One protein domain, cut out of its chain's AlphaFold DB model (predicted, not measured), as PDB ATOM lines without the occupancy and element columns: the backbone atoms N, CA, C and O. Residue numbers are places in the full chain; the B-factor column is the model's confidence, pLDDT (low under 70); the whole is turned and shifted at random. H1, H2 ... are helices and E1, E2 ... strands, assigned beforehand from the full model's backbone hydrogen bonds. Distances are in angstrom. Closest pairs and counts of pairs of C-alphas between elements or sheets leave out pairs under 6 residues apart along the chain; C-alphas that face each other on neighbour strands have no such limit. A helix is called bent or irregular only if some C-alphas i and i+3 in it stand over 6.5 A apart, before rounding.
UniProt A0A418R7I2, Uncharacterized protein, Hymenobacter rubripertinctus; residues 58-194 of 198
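This is residues 58 to 194 of the 198 residues of an uncharacterized protein of Hymenobacter rubripertinctus (UniProt A0A418R7I2). A strongly twisted sheet of seven strands curls like part of a barrel and folds back on itself, with E1 and E2 facing E4 to E7 and E3 as the hinge. The helix H2 runs past one end of this sheet, and a separate two-stranded hairpin, E8 and E9, lies beside it, tied on by a short pairing of residues 167 to 168 with E8. The printed part has 137 residues, with two named helices and nine named strands in the order E1 E2 H1 H2 E3 E4 E5 E6 E7 E8 E9. Both sheets are antiparallel, the large one in the order E1 E2 E3 E4 E5 E6 E7, and the class is mixed, helices and strands. The whole is compact, with a radius of gyration of the C-alphas of 14.5 A and spans of 38 by 33 by 24 A.

In the large sheet, E3, residues 100 to 106, is the hinge of a folded sheet, one sheet bent back into two leaves that face each other. E3 pairs with E2, residues 66 to 70, where N 68 and O 104 are 2.8 A apart. E1, residues 58 to 61, forms a hairpin with E2, N 59 and O 67 being 2.9 A apart. The meander, each strand the antiparallel neighbour of the one before, runs from E3 through E4, residues 116 to 124, E5, residues 127 to 135, and E6, residues 143 to 151, to E7, residues 157 to 164. N 101 and O 117 are 2.8 A apart between E3 and E4, N 122 and O 129 3.0 A between E4 and E5, N 130 and O 148 3.1 A between E5 and E6, and N 147 and O 161 3.0 A between E6 and E7. Across the fold, the closest C-alphas of E1 and E4 are those of Leu 59 and Cys 121, 6.5 A apart. H2, residues 79 to 94, only grazes the sheet with its residues 80 to 85; the closest C-alphas of H2 and E6 are those of Phe 81 and Ala 143, 6.3 A apart. H1, residues 74 to 77, also only grazes it, and is close to but not clearly touching H2, with the C-alphas of Asp 75 and Gly 82 6.7 A apart. E8, residues 179 to 184, and E9, residues 188 to 193, form a hairpin, with N 182 and O 190 2.8 A apart. E7 and E8 are only just apart, closest 8.2 A. In H2, 6 of 12 O i to N i+4 pairs are within hydrogen-bond range, and H1 is too short for such a pair.

E1 begins at C-alpha 58, (26.808, 0.431, -0.545), and E9 ends at C-alpha 193, (32.680, 23.190, -12.279). From first to last C-alpha, E6 measures 25.3 A, E5 25.1 A, H2 24.2 A and E4 20.8 A. E4 bends by 76 degrees at residue 119, and E7 by 60 degrees at residue 161.

The C-alphas farthest apart, those of Ala 63 and Gly 138, are 40.9 A from each other. The printed part has no cut. The link from E7 to E8, 14 residues, is long. The mean pLDDT of the printed part is 89.4; residues 72 to 73, 75 and 173 to 177 are under 70.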
ATOM      1  N   VAL A  58      25.735  -0.426  -1.074       90.00
ATOM      2  CA  VAL A  58      26.808   0.431  -0.545       90.00
ATOM      3  C   VAL A  58      27.234   1.419  -1.631       90.00
ATOM      4  O   VAL A  58      27.806   1.006  -2.635       90.00
ATOM      5  N   LEU A  59      26.974   2.714  -1.423       90.31
ATOM      6  CA  LEU A  59      27.384   3.785  -2.343       90.31
ATOM      7  C   LEU A  59      28.854   4.173  -2.151       90.31
ATOM      8  O   LEU A  59      29.537   4.512  -3.112       90.31
ATOM      9  N   PHE A  60      29.337   4.144  -0.907       93.44
ATOM     10  CA  PHE A  60      30.721   4.467  -0.561       93.44
ATOM     11  C   PHE A  60      31.145   3.765   0.731       93.44
ATOM     12  O   PHE A  60      30.369   3.661   1.686       93.44
ATOM     13  N   GLN A  61      32.401   3.318   0.778       94.56
ATOM     14  CA  GLN A  61      33.002   2.680   1.946       94.56
ATOM     15  C   GLN A  61      34.416   3.216   2.175       94.56
ATOM     16  O   GLN A  61      35.373   2.773   1.543       94.56
ATOM     17  N   GLY A  62      34.548   4.122   3.139       91.19
ATOM     18  CA  GLY A  62      35.822   4.630   3.633       91.19
ATOM     19  C   GLY A  62      36.161   4.114   5.032       91.19
ATOM     20  O   GLY A  62      35.430   3.325   5.636       91.19
ATOM     21  N   ALA A  63      37.287   4.592   5.567       89.06
ATOM     22  CA  ALA A  63      37.747   4.248   6.915       89.06
ATOM     23  C   ALA A  63      36.919   4.915   8.030       89.06
ATOM     24  O   ALA A  63      36.783   4.351   9.112       89.06
ATOM     25  N   GLN A  64      36.391   6.116   7.774       88.94
ATOM     26  CA  GLN A  64      35.670   6.931   8.764       88.94
ATOM     27  C   GLN A  64      34.171   7.057   8.463       88.94
ATOM     28  O   GLN A  64      33.417   7.520   9.313       88.94
ATOM     29  N   LEU A  65      33.742   6.646   7.267       95.19
ATOM     30  CA  LEU A  65      32.393   6.857   6.762       95.19
ATOM     31  C   LEU A  65      31.978   5.711   5.836       95.19
ATOM     32  O   LEU A  65      32.738   5.297   4.963       95.19
ATOM     33  N   GLN A  66      30.743   5.252   5.992       95.62
ATOM     34  CA  GLN A  66      30.044   4.392   5.050       95.62
ATOM     35  C   GLN A  66      28.740   5.075   4.632       95.62
ATOM     36  O   GLN A  66      27.973   5.527   5.488       95.62
ATOM     37  N   LEU A  67      28.490   5.121   3.324       95.88
ATOM     38  CA  LEU A  67      27.236   5.574   2.732       95.88
ATOM     39  C   LEU A  67      26.505   4.367   2.152       95.88
ATOM     40  O   LEU A  67      27.052   3.625   1.334       95.88
ATOM     41  N   VAL A  68      25.268   4.171   2.585       94.38
ATOM     42  CA  VAL A  68      24.421   3.056   2.176       94.38
ATOM     43  C   VAL A  68      23.132   3.617   1.594       94.38
ATOM     44  O   VAL A  68      22.441   4.402   2.234       94.38
ATOM     45  N   ALA A  69      22.819   3.214   0.376       89.31
ATOM     46  CA  ALA A  69      21.551   3.427  -0.285       89.31
ATOM     47  C   ALA A  69      20.555   2.353   0.157       89.31
ATOM     48  O   ALA A  69      20.810   1.154   0.035       89.31
ATOM     49  N   ALA A  70      19.413   2.796   0.671       86.38
ATOM     50  CA  ALA A  70      18.246   1.949   0.827       86.38
ATOM     51  C   ALA A  70      17.216   2.338  -0.233       86.38
ATOM     52  O   ALA A  70      16.850   3.515  -0.335       86.38
ATOM     53  N   ASP A  71      16.738   1.348  -0.984       75.12
ATOM     54  CA  ASP A  71      15.562   1.518  -1.829       75.12
ATOM     55  C   ASP A  71      14.396   1.973  -0.953       75.12
ATOM     56  O   ASP A  71      14.193   1.479   0.164       75.12
ATOM     57  N   GLN A  72      13.626   2.930  -1.450       69.81
ATOM     58  CA  GLN A  72      12.433   3.389  -0.772       69.81
ATOM     59  C   GLN A  72      11.284   3.516  -1.763       69.81
ATOM     60  O   GLN A  72      11.455   3.778  -2.944       69.81
ATOM     61  N   ASP A  73      10.088   3.314  -1.236       67.44
ATOM     62  CA  ASP A  73       8.857   3.630  -1.927       67.44
ATOM     63  C   ASP A  73       8.646   5.156  -1.921       67.44
ATOM     64  O   ASP A  73       8.371   5.743  -0.870       67.44
ATOM     65  N   TRP A  74       8.864   5.809  -3.066       71.44
ATOM     66  CA  TRP A  74       8.742   7.267  -3.226       71.44
ATOM     67  C   TRP A  74       7.291   7.728  -3.369       71.44
ATOM     68  O   TRP A  74       7.037   8.930  -3.290       71.44
ATOM     69  N   ASP A  75       6.334   6.801  -3.511       67.56
ATOM     70  CA  ASP A  75       4.904   7.125  -3.608       67.56
ATOM     71  C   ASP A  75       4.401   7.859  -2.349       67.56
ATOM     72  O   ASP A  75       3.377   8.548  -2.371       67.56
ATOM     73  N   VAL A  76       5.156   7.778  -1.246       72.06
ATOM     74  CA  VAL A  76       4.910   8.514   0.002       72.06
ATOM     75  C   VAL A  76       5.111  10.031  -0.113       72.06
ATOM     76  O   VAL A  76       4.557  10.763   0.706       72.06
ATOM     77  N   GLU A  77       5.874  10.515  -1.098       78.50
ATOM     78  CA  GLU A  77       6.164  11.949  -1.296       78.50
ATOM     79  C   GLU A  77       5.035  12.683  -2.055       78.50
ATOM     80  O   GLU A  77       5.028  13.913  -2.132       78.50
ATOM     81  N   GLY A  78       4.039  11.942  -2.556       83.94
ATOM     82  CA  GLY A  78       2.833  12.478  -3.188       83.94
ATOM     83  C   GLY A  78       2.863  12.484  -4.724       83.94
ATOM     84  O   GLY A  78       3.915  12.341  -5.350       83.94
ATOM     85  N   PRO A  79       1.691  12.648  -5.366       86.12
ATOM     86  CA  PRO A  79       1.555  12.516  -6.816       86.12
ATOM     87  C   PRO A  79       2.299  13.607  -7.597       86.12
ATOM     88  O   PRO A  79       2.775  13.349  -8.700       86.12
ATOM     89  N   GLU A  80       2.431  14.818  -7.048       89.50
ATOM     90  CA  GLU A  80       3.174  15.899  -7.702       89.50
ATOM     91  C   GLU A  80       4.676  15.601  -7.758       89.50
ATOM     92  O   GLU A  80       5.328  15.915  -8.756       89.50
ATOM     93  N   PHE A  81       5.215  14.967  -6.711       90.12
ATOM     94  CA  PHE A  81       6.595  14.491  -6.691       90.12
ATOM     95  C   PHE A  81       6.802  13.377  -7.720       90.12
ATOM     96  O   PHE A  81       7.747  13.446  -8.499       90.12
ATOM     97  N   GLY A  82       5.884  12.405  -7.785       88.69
ATOM     98  CA  GLY A  82       5.922  11.331  -8.782       88.69
ATOM     99  C   GLY A  82       5.965  11.862 -10.217       88.69
ATOM    100  O   GLY A  82       6.847  11.490 -10.983       88.69
ATOM    101  N   ALA A  83       5.098  12.820 -10.558       87.19
ATOM    102  CA  ALA A  83       5.089  13.449 -11.882       87.19
ATOM    103  C   ALA A  83       6.371  14.248 -12.194       87.19
ATOM    104  O   ALA A  83       6.772  14.370 -13.351       87.19
ATOM    105  N   TRP A  84       7.018  14.823 -11.176       90.19
ATOM    106  CA  TRP A  84       8.329  15.450 -11.340       90.19
ATOM    107  C   TRP A  84       9.421  14.398 -11.572       90.19
ATOM    108  O   TRP A  84      10.227  14.556 -12.484       90.19
ATOM    109  N   LEU A  85       9.404  13.303 -10.808       89.00
ATOM    110  CA  LEU A  85      10.368  12.211 -10.917       89.00
ATOM    111  C   LEU A  85      10.260  11.457 -12.249       89.00
ATOM    112  O   LEU A  85      11.278  11.031 -12.789       89.00
ATOM    113  N   GLU A  86       9.059  11.340 -12.822       87.69
ATOM    114  CA  GLU A  86       8.855  10.755 -14.154       87.69
ATOM    115  C   GLU A  86       9.766  11.396 -15.213       87.69
ATOM    116  O   GLU A  86      10.219  10.701 -16.118       87.69
ATOM    117  N   GLN A  87      10.119  12.684 -15.075       86.44
ATOM    118  CA  GLN A  87      11.059  13.366 -15.976       86.44
ATOM    119  C   GLN A  87      12.427  12.683 -16.034       86.44
ATOM    120  O   GLN A  87      13.059  12.668 -17.087       86.44
ATOM    121  N   TRP A  88      12.880  12.113 -14.920       88.25
ATOM    122  CA  TRP A  88      14.114  11.339 -14.866       88.25
ATOM    123  C   TRP A  88      13.918   9.935 -15.428       88.25
ATOM    124  O   TRP A  88      14.796   9.454 -16.131       88.25
ATOM    125  N   GLY A  89      12.757   9.308 -15.215       85.12
ATOM    126  CA  GLY A  89      12.435   8.013 -15.829       85.12
ATOM    127  C   GLY A  89      12.498   8.045 -17.360       85.12
ATOM    128  O   GLY A  89      12.978   7.109 -17.985       85.12
ATOM    129  N   TYR A  90      12.114   9.158 -17.988       86.19
ATOM    130  CA  TYR A  90      12.272   9.328 -19.437       86.19
ATOM    131  C   TYR A  90      13.743   9.434 -19.899       86.19
ATOM    132  O   TYR A  90      14.011   9.236 -21.080       86.19
ATOM    133  N   LEU A  91      14.711   9.707 -19.011       85.25
ATOM    134  CA  LEU A  91      16.139   9.634 -19.362       85.25
ATOM    135  C   LEU A  91      16.594   8.186 -19.632       85.25
ATOM    136  O   LEU A  91      17.619   8.001 -20.284       85.25
ATOM    137  N   GLU A  92      15.818   7.171 -19.228       80.38
ATOM    138  CA  GLU A  92      16.053   5.764 -19.607       80.38
ATOM    139  C   GLU A  92      15.992   5.552 -21.116       80.38
ATOM    140  O   GLU A  92      16.729   4.723 -21.655       80.38
ATOM    141  N   GLU A  93      15.180   6.346 -21.822       78.19
ATOM    142  CA  GLU A  93      15.138   6.340 -23.287       78.19
ATOM    143  C   GLU A  93      16.462   6.827 -23.905       78.19
ATOM    144  O   GLU A  93      16.805   6.426 -25.016       78.19
ATOM    145  N   GLU A  94      17.236   7.626 -23.164       78.62
ATOM    146  CA  GLU A  94      18.578   8.114 -23.516       78.62
ATOM    147  C   GLU A  94      19.698   7.199 -22.968       78.62
ATOM    148  O   GLU A  94      20.846   7.623 -22.833       78.62
ATOM    149  N   GLU A  95      19.376   5.940 -22.642       83.56
ATOM    150  CA  GLU A  95      20.294   4.929 -22.084       83.56
ATOM    151  C   GLU A  95      20.881   5.289 -20.704       83.56
ATOM    152  O   GLU A  95      21.895   4.730 -20.277       83.56
ATOM    153  N   ILE A  96      20.239   6.201 -19.971       83.50
ATOM    154  CA  ILE A  96      20.631   6.596 -18.615       83.50
ATOM    155  C   ILE A  96      19.577   6.090 -17.654       83.50
ATOM    156  O   ILE A  96      18.407   6.364 -17.847       83.50
ATOM    157  N   VAL A  97      19.971   5.394 -16.592       85.31
ATOM    158  CA  VAL A  97      19.019   4.821 -15.629       85.31
ATOM    159  C   VAL A  97      19.168   5.535 -14.285       85.31
ATOM    160  O   VAL A  97      19.949   5.073 -13.448       85.31
ATOM    161  N   PRO A  98      18.481   6.677 -14.066       85.88
ATOM    162  CA  PRO A  98      18.526   7.381 -12.796       85.88
ATOM    163  C   PRO A  98      18.044   6.489 -11.670       85.88
ATOM    164  O   PRO A  98      17.026   5.808 -11.778       85.88
ATOM    165  N   SER A  99      18.758   6.538 -10.556       86.12
ATOM    166  CA  SER A  99      18.334   5.856  -9.345       86.12
ATOM    167  C   SER A  99      18.187   6.855  -8.212       86.12
ATOM    168  O   SER A  99      18.941   7.823  -8.121       86.12
ATOM    169  N   LEU A 100      17.208   6.605  -7.347       88.62
ATOM    170  CA  LEU A 100      16.982   7.355  -6.123       88.62
ATOM    171  C   LEU A 100      17.113   6.434  -4.927       88.62
ATOM    172  O   LEU A 100      16.735   5.269  -4.992       88.62
ATOM    173  N   TYR A 101      17.621   6.978  -3.827       90.38
ATOM    174  CA  TYR A 101      17.866   6.226  -2.608       90.38
ATOM    175  C   TYR A 101      17.589   7.066  -1.374       90.38
ATOM    176  O   TYR A 101      17.897   8.258  -1.320       90.38
ATOM    177  N   ARG A 102      17.094   6.417  -0.320       92.19
ATOM    178  CA  ARG A 102      17.148   6.986   1.025       92.19
ATOM    179  C   ARG A 102      18.549   6.729   1.580       92.19
ATOM    180  O   ARG A 102      18.936   5.583   1.813       92.19
ATOM    181  N   LEU A 103      19.315   7.798   1.779       95.06
ATOM    182  CA  LEU A 103      20.697   7.717   2.235       95.06
ATOM    183  C   LEU A 103      20.770   7.324   3.712       95.06
ATOM    184  O   LEU A 103      20.186   7.976   4.574       95.06
ATOM    185  N   GLN A 104      21.566   6.313   4.026       95.25
ATOM    186  CA  GLN A 104      21.981   5.970   5.380       95.25
ATOM    187  C   GLN A 104      23.483   6.207   5.523       95.25
ATOM    188  O   GLN A 104      24.287   5.765   4.705       95.25
ATOM    189  N   THR A 105      23.867   6.884   6.596       95.88
ATOM    190  CA  THR A 105      25.264   7.211   6.910       95.88
ATOM    191  C   THR A 105      25.719   6.472   8.165       95.88
ATOM    192  O   THR A 105      24.954   6.346   9.125       95.88
ATOM    193  N   LYS A 106      26.953   5.952   8.155       94.62
ATOM    194  CA  LYS A 106      27.609   5.358   9.331       94.62
ATOM    195  C   LYS A 106      29.032   5.928   9.480       94.62
ATOM    196  O   LYS A 106      29.851   5.657   8.605       94.62
ATOM    197  N   PRO A 107      29.354   6.668  10.560       94.56
ATOM    198  CA  PRO A 107      28.439   7.102  11.617       94.56
ATOM    199  C   PRO A 107      27.328   8.007  11.064       94.56
ATOM    200  O   PRO A 107      27.405   8.483   9.933       94.56
ATOM    201  N   GLU A 108      26.280   8.212  11.859       96.31
ATOM    202  CA  GLU A 108      25.185   9.099  11.474       96.31
ATOM    203  C   GLU A 108      25.708  10.531  11.293       96.31
ATOM    204  O   GLU A 108      26.223  11.139  12.230       96.31
ATOM    205  N   VAL A 109      25.576  11.054  10.074       96.88
ATOM    206  CA  VAL A 109      25.884  12.445   9.724       96.88
ATOM    207  C   VAL A 109      24.616  13.290   9.913       96.88
ATOM    208  O   VAL A 109      23.645  13.085   9.169       96.88
ATOM    209  N   PRO A 110      24.592  14.240  10.868       95.38
ATOM    210  CA  PRO A 110      23.403  15.031  11.170       95.38
ATOM    211  C   PRO A 110      22.863  15.780   9.950       95.38
ATOM    212  O   PRO A 110      23.606  16.424   9.212       95.38
ATOM    213  N   GLY A 111      21.552  15.705   9.736       94.75
ATOM    214  CA  GLY A 111      20.866  16.382   8.631       94.75
ATOM    215  C   GLY A 111      21.034  15.726   7.256       94.75
ATOM    216  O   GLY A 111      20.191  15.969   6.398       94.75
ATOM    217  N   LEU A 112      22.051  14.878   7.060       96.38
ATOM    218  CA  LEU A 112      22.269  14.127   5.818       96.38
ATOM    219  C   LEU A 112      21.708  12.700   5.892       96.38
ATOM    220  O   LEU A 112      21.232  12.164   4.893       96.38
ATOM    221  N   HIS A 113      21.746  12.078   7.073       95.44
ATOM    222  CA  HIS A 113      21.120  10.777   7.284       95.44
ATOM    223  C   HIS A 113      19.614  10.843   6.998       95.44
ATOM    224  O   HIS A 113      18.913  11.723   7.493       95.44
ATOM    225  N   GLY A 114      19.113   9.893   6.215       92.56
ATOM    226  CA  GLY A 114      17.713   9.822   5.817       92.56
ATOM    227  C   GLY A 114      17.313  10.836   4.744       92.56
ATOM    228  O   GLY A 114      16.119  11.002   4.505       92.56
ATOM    229  N   GLN A 115      18.252  11.516   4.085       94.62
ATOM    230  CA  GLN A 115      17.922  12.357   2.931       94.62
ATOM    231  C   GLN A 115      17.714  11.516   1.671       94.62
ATOM    232  O   GLN A 115      18.257  10.418   1.547       94.62
ATOM    233  N   LEU A 116      16.912  12.037   0.743       93.69
ATOM    234  CA  LEU A 116      16.758  11.454  -0.584       93.69
ATOM    235  C   LEU A 116      17.937  11.898  -1.454       93.69
ATOM    236  O   LEU A 116      18.238  13.091  -1.527       93.69
ATOM    237  N   VAL A 117      18.612  10.946  -2.088       94.75
ATOM    238  CA  VAL A 117      19.761  11.190  -2.967       94.75
ATOM    239  C   VAL A 117      19.594  10.476  -4.293       94.75
ATOM    240  O   VAL A 117      18.894   9.467  -4.353       94.75
ATOM    241  N   SER A 118      20.257  10.976  -5.335       93.50
ATOM    242  CA  SER A 118      20.482  10.173  -6.538       93.50
ATOM    243  C   SER A 118      21.661   9.207  -6.356       93.50
ATOM    244  O   SER A 118      22.289   9.139  -5.298       93.50
ATOM    245  N   ASP A 119      21.981   8.458  -7.403       91.44
ATOM    246  CA  ASP A 119      23.192   7.648  -7.525       91.44
ATOM    247  C   ASP A 119      24.480   8.464  -7.733       91.44
ATOM    248  O   ASP A 119      25.561   7.876  -7.839       91.44
ATOM    249  N   LEU A 120      24.424   9.804  -7.744       94.00
ATOM    250  CA  LEU A 120      25.639  10.613  -7.712       94.00
ATOM    251  C   LEU A 120      26.391  10.373  -6.397       94.00
ATOM    252  O   LEU A 120      25.994  10.847  -5.333       94.00
ATOM    253  N   CYS A 121      27.531   9.700  -6.509       93.50
ATOM    254  CA  CYS A 121      28.470   9.456  -5.425       93.50
ATOM    255  C   CYS A 121      29.890   9.640  -5.971       93.50
ATOM    256  O   CYS A 121      30.459   8.722  -6.563       93.50
ATOM    257  N   ARG A 122      30.441  10.857  -5.862       91.69
ATOM    258  CA  ARG A 122      31.736  11.202  -6.470       91.69
ATOM    259  C   ARG A 122      32.759  11.618  -5.432       91.69
ATOM    260  O   ARG A 122      32.652  12.693  -4.845       91.69
ATOM    261  N   GLU A 123      33.765  10.776  -5.250       91.00
ATOM    262  CA  GLU A 123      34.871  11.033  -4.331       91.00
ATOM    263  C   GLU A 123      35.702  12.257  -4.744       91.00
ATOM    264  O   GLU A 123      35.908  12.547  -5.925       91.00
ATOM    265  N   TRP A 124      36.200  12.956  -3.731       89.56
ATOM    266  CA  TRP A 124      37.136  14.070  -3.796       89.56
ATOM    267  C   TRP A 124      38.220  13.848  -2.725       89.56
ATOM    268  O   TRP A 124      37.966  13.119  -1.765       89.56
ATOM    269  N   PRO A 125      39.427  14.441  -2.823       87.88
ATOM    270  CA  PRO A 125      40.508  14.151  -1.877       87.88
ATOM    271  C   PRO A 125      40.142  14.255  -0.388       87.88
ATOM    272  O   PRO A 125      40.624  13.453   0.409       87.88
ATOM    273  N   GLU A 126      39.285  15.204  -0.012       90.38
ATOM    274  CA  GLU A 126      38.907  15.457   1.387       90.38
ATOM    275  C   GLU A 126      37.437  15.132   1.693       90.38
ATOM    276  O   GLU A 126      36.966  15.356   2.808       90.38
ATOM    277  N   GLY A 127      36.695  14.589   0.728       93.44
ATOM    278  CA  GLY A 127      35.256  14.439   0.878       93.44
ATOM    279  C   GLY A 127      34.572  13.771  -0.297       93.44
ATOM    280  O   GLY A 127      35.187  13.106  -1.126       93.44
ATOM    281  N   ILE A 128      33.261  13.944  -0.368       94.50
ATOM    282  CA  ILE A 128      32.438  13.319  -1.394       94.50
ATOM    283  C   ILE A 128      31.306  14.239  -1.820       94.50
ATOM    284  O   ILE A 128      30.678  14.905  -0.995       94.50
ATOM    285  N   PHE A 129      31.046  14.263  -3.122       95.44
ATOM    286  CA  PHE A 129      29.898  14.944  -3.690       95.44
ATOM    287  C   PHE A 129      28.728  13.988  -3.837       95.44
ATOM    288  O   PHE A 129      28.884  12.867  -4.329       95.44
ATOM    289  N   LEU A 130      27.559  14.482  -3.451       96.94
ATOM    290  CA  LEU A 130      26.281  13.798  -3.582       96.94
ATOM    291  C   LEU A 130      25.283  14.740  -4.254       96.94
ATOM    292  O   LEU A 130      25.441  15.964  -4.210       96.94
ATOM    293  N   GLN A 131      24.234  14.179  -4.843       97.31
ATOM    294  CA  GLN A 131      23.082  14.958  -5.279       97.31
ATOM    295  C   GLN A 131      21.913  14.669  -4.343       97.31
ATOM    296  O   GLN A 131      21.406  13.550  -4.316       97.31
ATOM    297  N   LEU A 132      21.482  15.679  -3.588       97.06
ATOM    298  CA  LEU A 132      20.265  15.589  -2.783       97.06
ATOM    299  C   LEU A 132      19.045  15.928  -3.632       97.06
ATOM    300  O   LEU A 132      19.101  16.818  -4.482       97.06
ATOM    301  N   VAL A 133      17.926  15.282  -3.323       95.31
ATOM    302  CA  VAL A 133      16.603  15.604  -3.857       95.31
ATOM    303  C   VAL A 133      15.725  16.116  -2.721       95.31
ATOM    304  O   VAL A 133      15.561  15.467  -1.692       95.31
ATOM    305  N   GLU A 134      15.173  17.309  -2.901       94.38
ATOM    306  CA  GLU A 134      14.339  17.997  -1.923       94.38
ATOM    307  C   GLU A 134      12.911  18.107  -2.460       94.38
ATOM    308  O   GLU A 134      12.637  18.864  -3.393       94.38
ATOM    309  N   SER A 135      11.998  17.345  -1.855       91.62
ATOM    310  CA  SER A 135      10.559  17.457  -2.103       91.62
ATOM    311  C   SER A 135      10.043  18.824  -1.641       91.62
ATOM    312  O   SER A 135      10.408  19.327  -0.575       91.62
ATOM    313  N   ARG A 136       9.178  19.443  -2.447       90.69
ATOM    314  CA  ARG A 136       8.559  20.754  -2.202       90.69
ATOM    315  C   ARG A 136       7.035  20.650  -2.331       90.69
ATOM    316  O   ARG A 136       6.469  21.115  -3.326       90.69
ATOM    317  N   PRO A 137       6.345  20.073  -1.330       85.19
ATOM    318  CA  PRO A 137       4.898  19.887  -1.381       85.19
ATOM    319  C   PRO A 137       4.157  21.203  -1.647       85.19
ATOM    320  O   PRO A 137       4.397  22.215  -0.983       85.19
ATOM    321  N   GLY A 138       3.256  21.189  -2.630       85.44
ATOM    322  CA  GLY A 138       2.456  22.355  -3.016       85.44
ATOM    323  C   GLY A 138       3.203  23.442  -3.801       85.44
ATOM    324  O   GLY A 138       2.630  24.509  -4.025       85.44
ATOM    325  N   GLN A 139       4.450  23.204  -4.220       89.00
ATOM    326  CA  GLN A 139       5.210  24.115  -5.082       89.00
ATOM    327  C   GLN A 139       5.314  23.583  -6.516       89.00
ATOM    328  O   GLN A 139       5.156  22.392  -6.775       89.00
ATOM    329  N   ILE A 140       5.594  24.486  -7.458       87.31
ATOM    330  CA  ILE A 140       5.921  24.149  -8.846       87.31
ATOM    331  C   ILE A 140       7.316  24.726  -9.131       87.31
ATOM    332  O   ILE A 140       7.454  25.952  -9.115       87.31
ATOM    333  N   PRO A 141       8.340  23.890  -9.386       88.62
ATOM    334  CA  PRO A 141       8.294  22.424  -9.425       88.62
ATOM    335  C   PRO A 141       8.135  21.767  -8.040       88.62
ATOM    336  O   PRO A 141       8.585  22.309  -7.029       88.62
ATOM    337  N   ALA A 142       7.549  20.566  -8.023       91.69
ATOM    338  CA  ALA A 142       7.246  19.794  -6.812       91.69
ATOM    339  C   ALA A 142       8.479  19.218  -6.098       91.69
ATOM    340  O   ALA A 142       8.367  18.726  -4.980       91.69
ATOM    341  N   ALA A 143       9.658  19.308  -6.712       93.50
ATOM    342  CA  ALA A 143      10.939  19.046  -6.076       93.50
ATOM    343  C   ALA A 143      12.044  19.890  -6.716       93.50
ATOM    344  O   ALA A 143      11.840  20.534  -7.751       93.50
ATOM    345  N   THR A 144      13.198  19.930  -6.063       95.06
ATOM    346  CA  THR A 144      14.456  20.446  -6.609       95.06
ATOM    347  C   THR A 144      15.598  19.529  -6.212       95.06
ATOM    348  O   THR A 144      15.452  18.679  -5.334       95.06
ATOM    349  N   THR A 145      16.749  19.716  -6.837       96.50
ATOM    350  CA  THR A 145      17.968  18.991  -6.515       96.50
ATOM    351  C   THR A 145      19.091  19.931  -6.133       96.50
ATOM    352  O   THR A 145      19.099  21.104  -6.507       96.50
ATOM    353  N   TRP A 146      20.044  19.408  -5.374       97.69
ATOM    354  CA  TRP A 146      21.208  20.147  -4.908       97.69
ATOM    355  C   TRP A 146      22.467  19.319  -5.091       97.69
ATOM    356  O   TRP A 146      22.506  18.161  -4.677       97.69
ATOM    357  N   LEU A 147      23.525  19.944  -5.608       97.12
ATOM    358  CA  LEU A 147      24.874  19.421  -5.439       97.12
ATOM    359  C   LEU A 147      25.336  19.748  -4.018       97.12
ATOM    360  O   LEU A 147      25.346  20.915  -3.608       97.12
ATOM    361  N   VAL A 148      25.727  18.719  -3.275       97.19
ATOM    362  CA  VAL A 148      26.237  18.857  -1.911       97.19
ATOM    363  C   VAL A 148      27.620  18.251  -1.782       97.19
ATOM    364  O   VAL A 148      27.990  17.364  -2.550       97.19
ATOM    365  N   TYR A 149      28.368  18.727  -0.793       96.25
ATOM    366  CA  TYR A 149      29.676  18.197  -0.431       96.25
ATOM    367  C   TYR A 149      29.672  17.769   1.031       96.25
ATOM    368  O   TYR A 149      29.168  18.497   1.883       96.25
ATOM    369  N   LEU A 150      30.213  16.585   1.302       96.62
ATOM    370  CA  LEU A 150      30.429  16.040   2.637       96.62
ATOM    371  C   LEU A 150      31.931  15.902   2.871       96.62
ATOM    372  O   LEU A 150      32.605  15.163   2.157       96.62
ATOM    373  N   ASP A 151      32.428  16.578   3.897       95.25
ATOM    374  CA  ASP A 151      33.821  16.527   4.321       95.25
ATOM    375  C   ASP A 151      34.083  15.279   5.179       95.25
ATOM    376  O   ASP A 151      33.368  15.004   6.149       95.25
ATOM    377  N   PHE A 152      35.115  14.506   4.836       93.12
ATOM    378  CA  PHE A 152      35.423  13.253   5.527       93.12
ATOM    379  C   PHE A 152      36.004  13.455   6.926       93.12
ATOM    380  O   PHE A 152      35.834  12.582   7.775       93.12
ATOM    381  N   THR A 153      36.683  14.575   7.176       91.94
ATOM    382  CA  THR A 153      37.385  14.824   8.443       91.94
ATOM    383  C   THR A 153      36.425  15.304   9.523       91.94
ATOM    384  O   THR A 153      36.477  14.874  10.675       91.94
ATOM    385  N   THR A 154      35.553  16.236   9.158       94.31
ATOM    386  CA  THR A 154      34.628  16.920  10.062       94.31
ATOM    387  C   THR A 154      33.255  16.262  10.099       94.31
ATOM    388  O   THR A 154      32.479  16.532  11.021       94.31
ATOM    389  N   LEU A 155      32.945  15.416   9.105       95.25
ATOM    390  CA  LEU A 155      31.616  14.848   8.879       95.25
ATOM    391  C   LEU A 155      30.531  15.934   8.821       95.25
ATOM    392  O   LEU A 155      29.389  15.718   9.225       95.25
ATOM    393  N   GLN A 156      30.908  17.124   8.356       96.12
ATOM    394  CA  GLN A 156      29.992  18.208   8.041       96.12
ATOM    395  C   GLN A 156      29.708  18.189   6.548       96.12
ATOM    396  O   GLN A 156      30.567  17.838   5.740       96.12
ATOM    397  N   TRP A 157      28.496  18.580   6.187       96.88
ATOM    398  CA  TRP A 157      28.094  18.691   4.798       96.88
ATOM    399  C   TRP A 157      27.453  20.045   4.543       96.88
ATOM    400  O   TRP A 157      26.887  20.666   5.446       96.88
ATOM    401  N   GLU A 158      27.524  20.484   3.296       96.31
ATOM    402  CA  GLU A 158      26.934  21.740   2.863       96.31
ATOM    403  C   GLU A 158      26.306  21.631   1.476       96.31
ATOM    404  O   GLU A 158      26.715  20.834   0.627       96.31
ATOM    405  N   ARG A 159      25.291  22.467   1.246       96.44
ATOM    406  CA  ARG A 159      24.712  22.681  -0.078       96.44
ATOM    407  C   ARG A 159      25.592  23.661  -0.836       96.44
ATOM    408  O   ARG A 159      25.743  24.800  -0.405       96.44
ATOM    409  N   LEU A 160      26.124  23.231  -1.974       94.81
ATOM    410  CA  LEU A 160      26.975  24.077  -2.803       94.81
ATOM    411  C   LEU A 160      26.153  24.885  -3.799       94.81
ATOM    412  O   LEU A 160      26.335  26.094  -3.930       94.81
ATOM    413  N   THR A 161      25.247  24.221  -4.520       95.81
ATOM    414  CA  THR A 161      24.409  24.882  -5.522       95.81
ATOM    415  C   THR A 161      23.124  24.105  -5.797       95.81
ATOM    416  O   THR A 161      23.107  22.875  -5.714       95.81
ATOM    417  N   GLU A 162      22.046  24.830  -6.098       96.69
ATOM    418  CA  GLU A 162      20.775  24.250  -6.536       96.69
ATOM    419  C   GLU A 162      20.899  23.853  -8.011       96.69
ATOM    420  O   GLU A 162      21.298  24.661  -8.850       96.69
ATOM    421  N   THR A 163      20.546  22.613  -8.327       95.19
ATOM    422  CA  THR A 163      20.596  22.039  -9.677       95.19
ATOM    423  C   THR A 163      19.209  21.811 -10.268       95.19
ATOM    424  O   THR A 163      19.085  21.157 -11.293       95.19
ATOM    425  N   ALA A 164      18.161  22.381  -9.663       93.75
ATOM    426  CA  ALA A 164      16.790  22.344 -10.170       93.75
ATOM    427  C   ALA A 164      16.322  20.911 -10.499       93.75
ATOM    428  O   ALA A 164      16.350  20.042  -9.628       93.75
ATOM    429  N   ASP A 165      15.879  20.658 -11.729       91.62
ATOM    430  CA  ASP A 165      15.410  19.350 -12.201       91.62
ATOM    431  C   ASP A 165      16.489  18.524 -12.917       91.62
ATOM    432  O   ASP A 165      16.192  17.440 -13.417       91.62
ATOM    433  N   TYR A 166      17.740  18.992 -12.952       94.88
ATOM    434  CA  TYR A 166      18.812  18.254 -13.607       94.88
ATOM    435  C   TYR A 166      19.180  17.008 -12.809       94.88
ATOM    436  O   TYR A 166      19.480  17.084 -11.620       94.88
ATOM    437  N   TYR A 167      19.251  15.870 -13.485       94.69
ATOM    438  CA  TYR A 167      19.876  14.664 -12.962       94.69
ATOM    439  C   TYR A 167      21.386  14.738 -13.216       94.69
ATOM    440  O   TYR A 167      21.809  14.869 -14.368       94.69
ATOM    441  N   LEU A 168      22.202  14.714 -12.158       94.94
ATOM    442  CA  LEU A 168      23.658  14.790 -12.286       94.94
ATOM    443  C   LEU A 168      24.240  13.407 -12.571       94.94
ATOM    444  O   LEU A 168      24.064  12.477 -11.790       94.94
ATOM    445  N   LEU A 169      24.997  13.296 -13.660       92.75
ATOM    446  CA  LEU A 169      25.586  12.045 -14.116       92.75
ATOM    447  C   LEU A 169      26.701  11.581 -13.164       92.75
ATOM    448  O   LEU A 169      27.713  12.288 -13.025       92.75
ATOM    449  N   PRO A 170      26.606  10.369 -12.582       88.50
ATOM    450  CA  PRO A 170      27.655   9.831 -11.717       88.50
ATOM    451  C   PRO A 170      29.001   9.720 -12.444       88.50
ATOM    452  O   PRO A 170      30.033  10.155 -11.924       88.50
ATOM    453  N   ASN A 171      28.968   9.261 -13.700       82.31
ATOM    454  CA  ASN A 171      30.138   8.884 -14.500       82.31
ATOM    455  C   ASN A 171      30.428   9.839 -15.680       82.31
ATOM    456  O   ASN A 171      30.830   9.392 -16.753       82.31
ATOM    457  N   ALA A 172      30.207  11.148 -15.509       79.88
ATOM    458  CA  ALA A 172      30.488  12.147 -16.548       79.88
ATOM    459  C   ALA A 172      31.960  12.126 -17.019       79.88
ATOM    460  O   ALA A 172      32.887  11.986 -16.212       79.88
ATOM    461  N   ALA A 173      32.187  12.321 -18.322       66.50
ATOM    462  CA  ALA A 173      33.532  12.428 -18.880       66.50
ATOM    463  C   ALA A 173      34.219  13.705 -18.350       66.50
ATOM    464  O   ALA A 173      33.674  14.797 -18.442       66.50
ATOM    465  N   GLY A 174      35.420  13.586 -17.772       63.69
ATOM    466  CA  GLY A 174      36.133  14.725 -17.167       63.69
ATOM    467  C   GLY A 174      35.870  14.947 -15.670       63.69
ATOM    468  O   GLY A 174      36.283  15.977 -15.129       63.69
ATOM    469  N   ALA A 175      35.257  13.975 -14.982       62.62
ATOM    470  CA  ALA A 175      35.070  13.973 -13.525       62.62
ATOM    471  C   ALA A 175      36.363  14.260 -12.727       62.62
ATOM    472  O   ALA A 175      36.311  14.869 -11.660       62.62
ATOM    473  N   GLU A 176      37.527  13.898 -13.275       65.12
ATOM    474  CA  GLU A 176      38.857  14.132 -12.695       65.12
ATOM    475  C   GLU A 176      39.234  15.619 -12.509       65.12
ATOM    476  O   GLU A 176      40.159  15.925 -11.761       65.12
ATOM    477  N   HIS A 177      38.501  16.551 -13.132       69.81
ATOM    478  CA  HIS A 177      38.737  17.998 -13.031       69.81
ATOM    479  C   HIS A 177      37.632  18.754 -12.268       69.81
ATOM    480  O   HIS A 177      37.518  19.973 -12.403       69.81
ATOM    481  N   GLY A 178      36.784  18.058 -11.502       81.88
ATOM    482  CA  GLY A 178      35.675  18.687 -10.769       81.88
ATOM    483  C   GLY A 178      34.513  19.142 -11.662       81.88
ATOM    484  O   GLY A 178      33.754  20.031 -11.275       81.88
ATOM    485  N   LEU A 179      34.387  18.557 -12.861       90.00
ATOM    486  CA  LEU A 179      33.284  18.796 -13.794       90.00
ATOM    487  C   LEU A 179      32.125  17.833 -13.515       90.00
ATOM    488  O   LEU A 179      32.311  16.617 -13.523       90.00
ATOM    489  N   PHE A 180      30.923  18.364 -13.324       92.81
ATOM    490  CA  PHE A 180      29.678  17.608 -13.231       92.81
ATOM    491  C   PHE A 180      28.810  17.939 -14.435       92.81
ATOM    492  O   PHE A 180      28.570  19.109 -14.723       92.81
ATOM    493  N   GLU A 181      28.329  16.904 -15.109       93.44
ATOM    494  CA  GLU A 181      27.346  17.034 -16.176       93.44
ATOM    495  C   GLU A 181      25.975  16.667 -15.618       93.44
ATOM    496  O   GLU A 181      25.835  15.673 -14.905       93.44
ATOM    497  N   GLY A 182      24.974  17.480 -15.927       93.75
ATOM    498  CA  GLY A 182      23.583  17.242 -15.591       93.75
ATOM    499  C   GLY A 182      22.723  17.196 -16.842       93.75
ATOM    500  O   GLY A 182      22.991  17.911 -17.809       93.75
ATOM    501  N   LEU A 183      21.674  16.385 -16.817       92.88
ATOM    502  CA  LEU A 183      20.720  16.268 -17.914       92.88
ATOM    503  C   LEU A 183      19.302  16.558 -17.436       92.88
ATOM    504  O   LEU A 183      18.899  16.152 -16.349       92.88
ATOM    505  N   SER A 184      18.562  17.276 -18.271       91.81
ATOM    506  CA  SER A 184      17.156  17.605 -18.090       91.81
ATOM    507  C   SER A 184      16.467  17.548 -19.449       91.81
ATOM    508  O   SER A 184      16.956  18.107 -20.432       91.81
ATOM    509  N   LEU A 185      15.307  16.898 -19.519       83.94
ATOM    510  CA  LEU A 185      14.526  16.832 -20.759       83.94
ATOM    511  C   LEU A 185      13.918  18.174 -21.156       83.94
ATOM    512  O   LEU A 185      13.645  18.418 -22.329       83.94
ATOM    513  N   THR A 186      13.692  19.045 -20.179       85.00
ATOM    514  CA  THR A 186      13.053  20.346 -20.388       85.00
ATOM    515  C   THR A 186      14.085  21.441 -20.639       85.00
ATOM    516  O   THR A 186      13.799  22.391 -21.369       85.00
ATOM    517  N   GLN A 187      15.286  21.309 -20.066       86.69
ATOM    518  CA  GLN A 187      16.294  22.373 -20.058       86.69
ATOM    519  C   GLN A 187      17.585  22.023 -20.818       86.69
ATOM    520  O   GLN A 187      18.379  22.915 -21.118       86.69
ATOM    521  N   GLY A 188      17.790  20.758 -21.197       87.75
ATOM    522  CA  GLY A 188      18.965  20.300 -21.936       87.75
ATOM    523  C   GLY A 188      20.100  19.844 -21.019       87.75
ATOM    524  O   GLY A 188      19.897  19.023 -20.128       87.75
ATOM    525  N   ARG A 189      21.324  20.329 -21.269       92.25
ATOM    526  CA  ARG A 189      22.526  19.933 -20.516       92.25
ATOM    527  C   ARG A 189      22.983  21.038 -19.571       92.25
ATOM    528  O   ARG A 189      23.030  22.203 -19.957       92.25
ATOM    529  N   LEU A 190      23.390  20.641 -18.373       93.44
ATOM    530  CA  LEU A 190      24.038  21.477 -17.371       93.44
ATOM    531  C   LEU A 190      25.494  21.040 -17.218       93.44
ATOM    532  O   LEU A 190      25.779  19.851 -17.133       93.44
ATOM    533  N   GLU A 191      26.405  22.001 -17.119       93.38
ATOM    534  CA  GLU A 191      27.787  21.757 -16.711       93.38
ATOM    535  C   GLU A 191      28.093  22.585 -15.464       93.38
ATOM    536  O   GLU A 191      27.932  23.807 -15.459       93.38
ATOM    537  N   LEU A 192      28.566  21.925 -14.409       91.62
ATOM    538  CA  LEU A 192      29.020  22.564 -13.178       91.62
ATOM    539  C   LEU A 192      30.505  22.293 -12.994       91.62
ATOM    540  O   LEU A 192      30.962  21.163 -13.145       91.62
ATOM    541  N   ARG A 193      31.263  23.324 -12.626       90.75
ATOM    542  CA  ARG A 193      32.680  23.190 -12.279       90.75
ATOM    543  C   ARG A 193      32.888  23.617 -10.846       90.75
ATOM    544  O   ARG A 193      32.629  24.770 -10.505       90.75
ATOM    545  N   VAL A 194      33.379  22.698 -10.029       85.81
ATOM    546  CA  VAL A 194      33.698  22.992  -8.636       85.81
ATOM    547  C   VAL A 194      35.123  23.528  -8.542       85.81
ATOM    548  O   VAL A 194      36.056  22.966  -9.111       85.81
TER     549      VAL A 194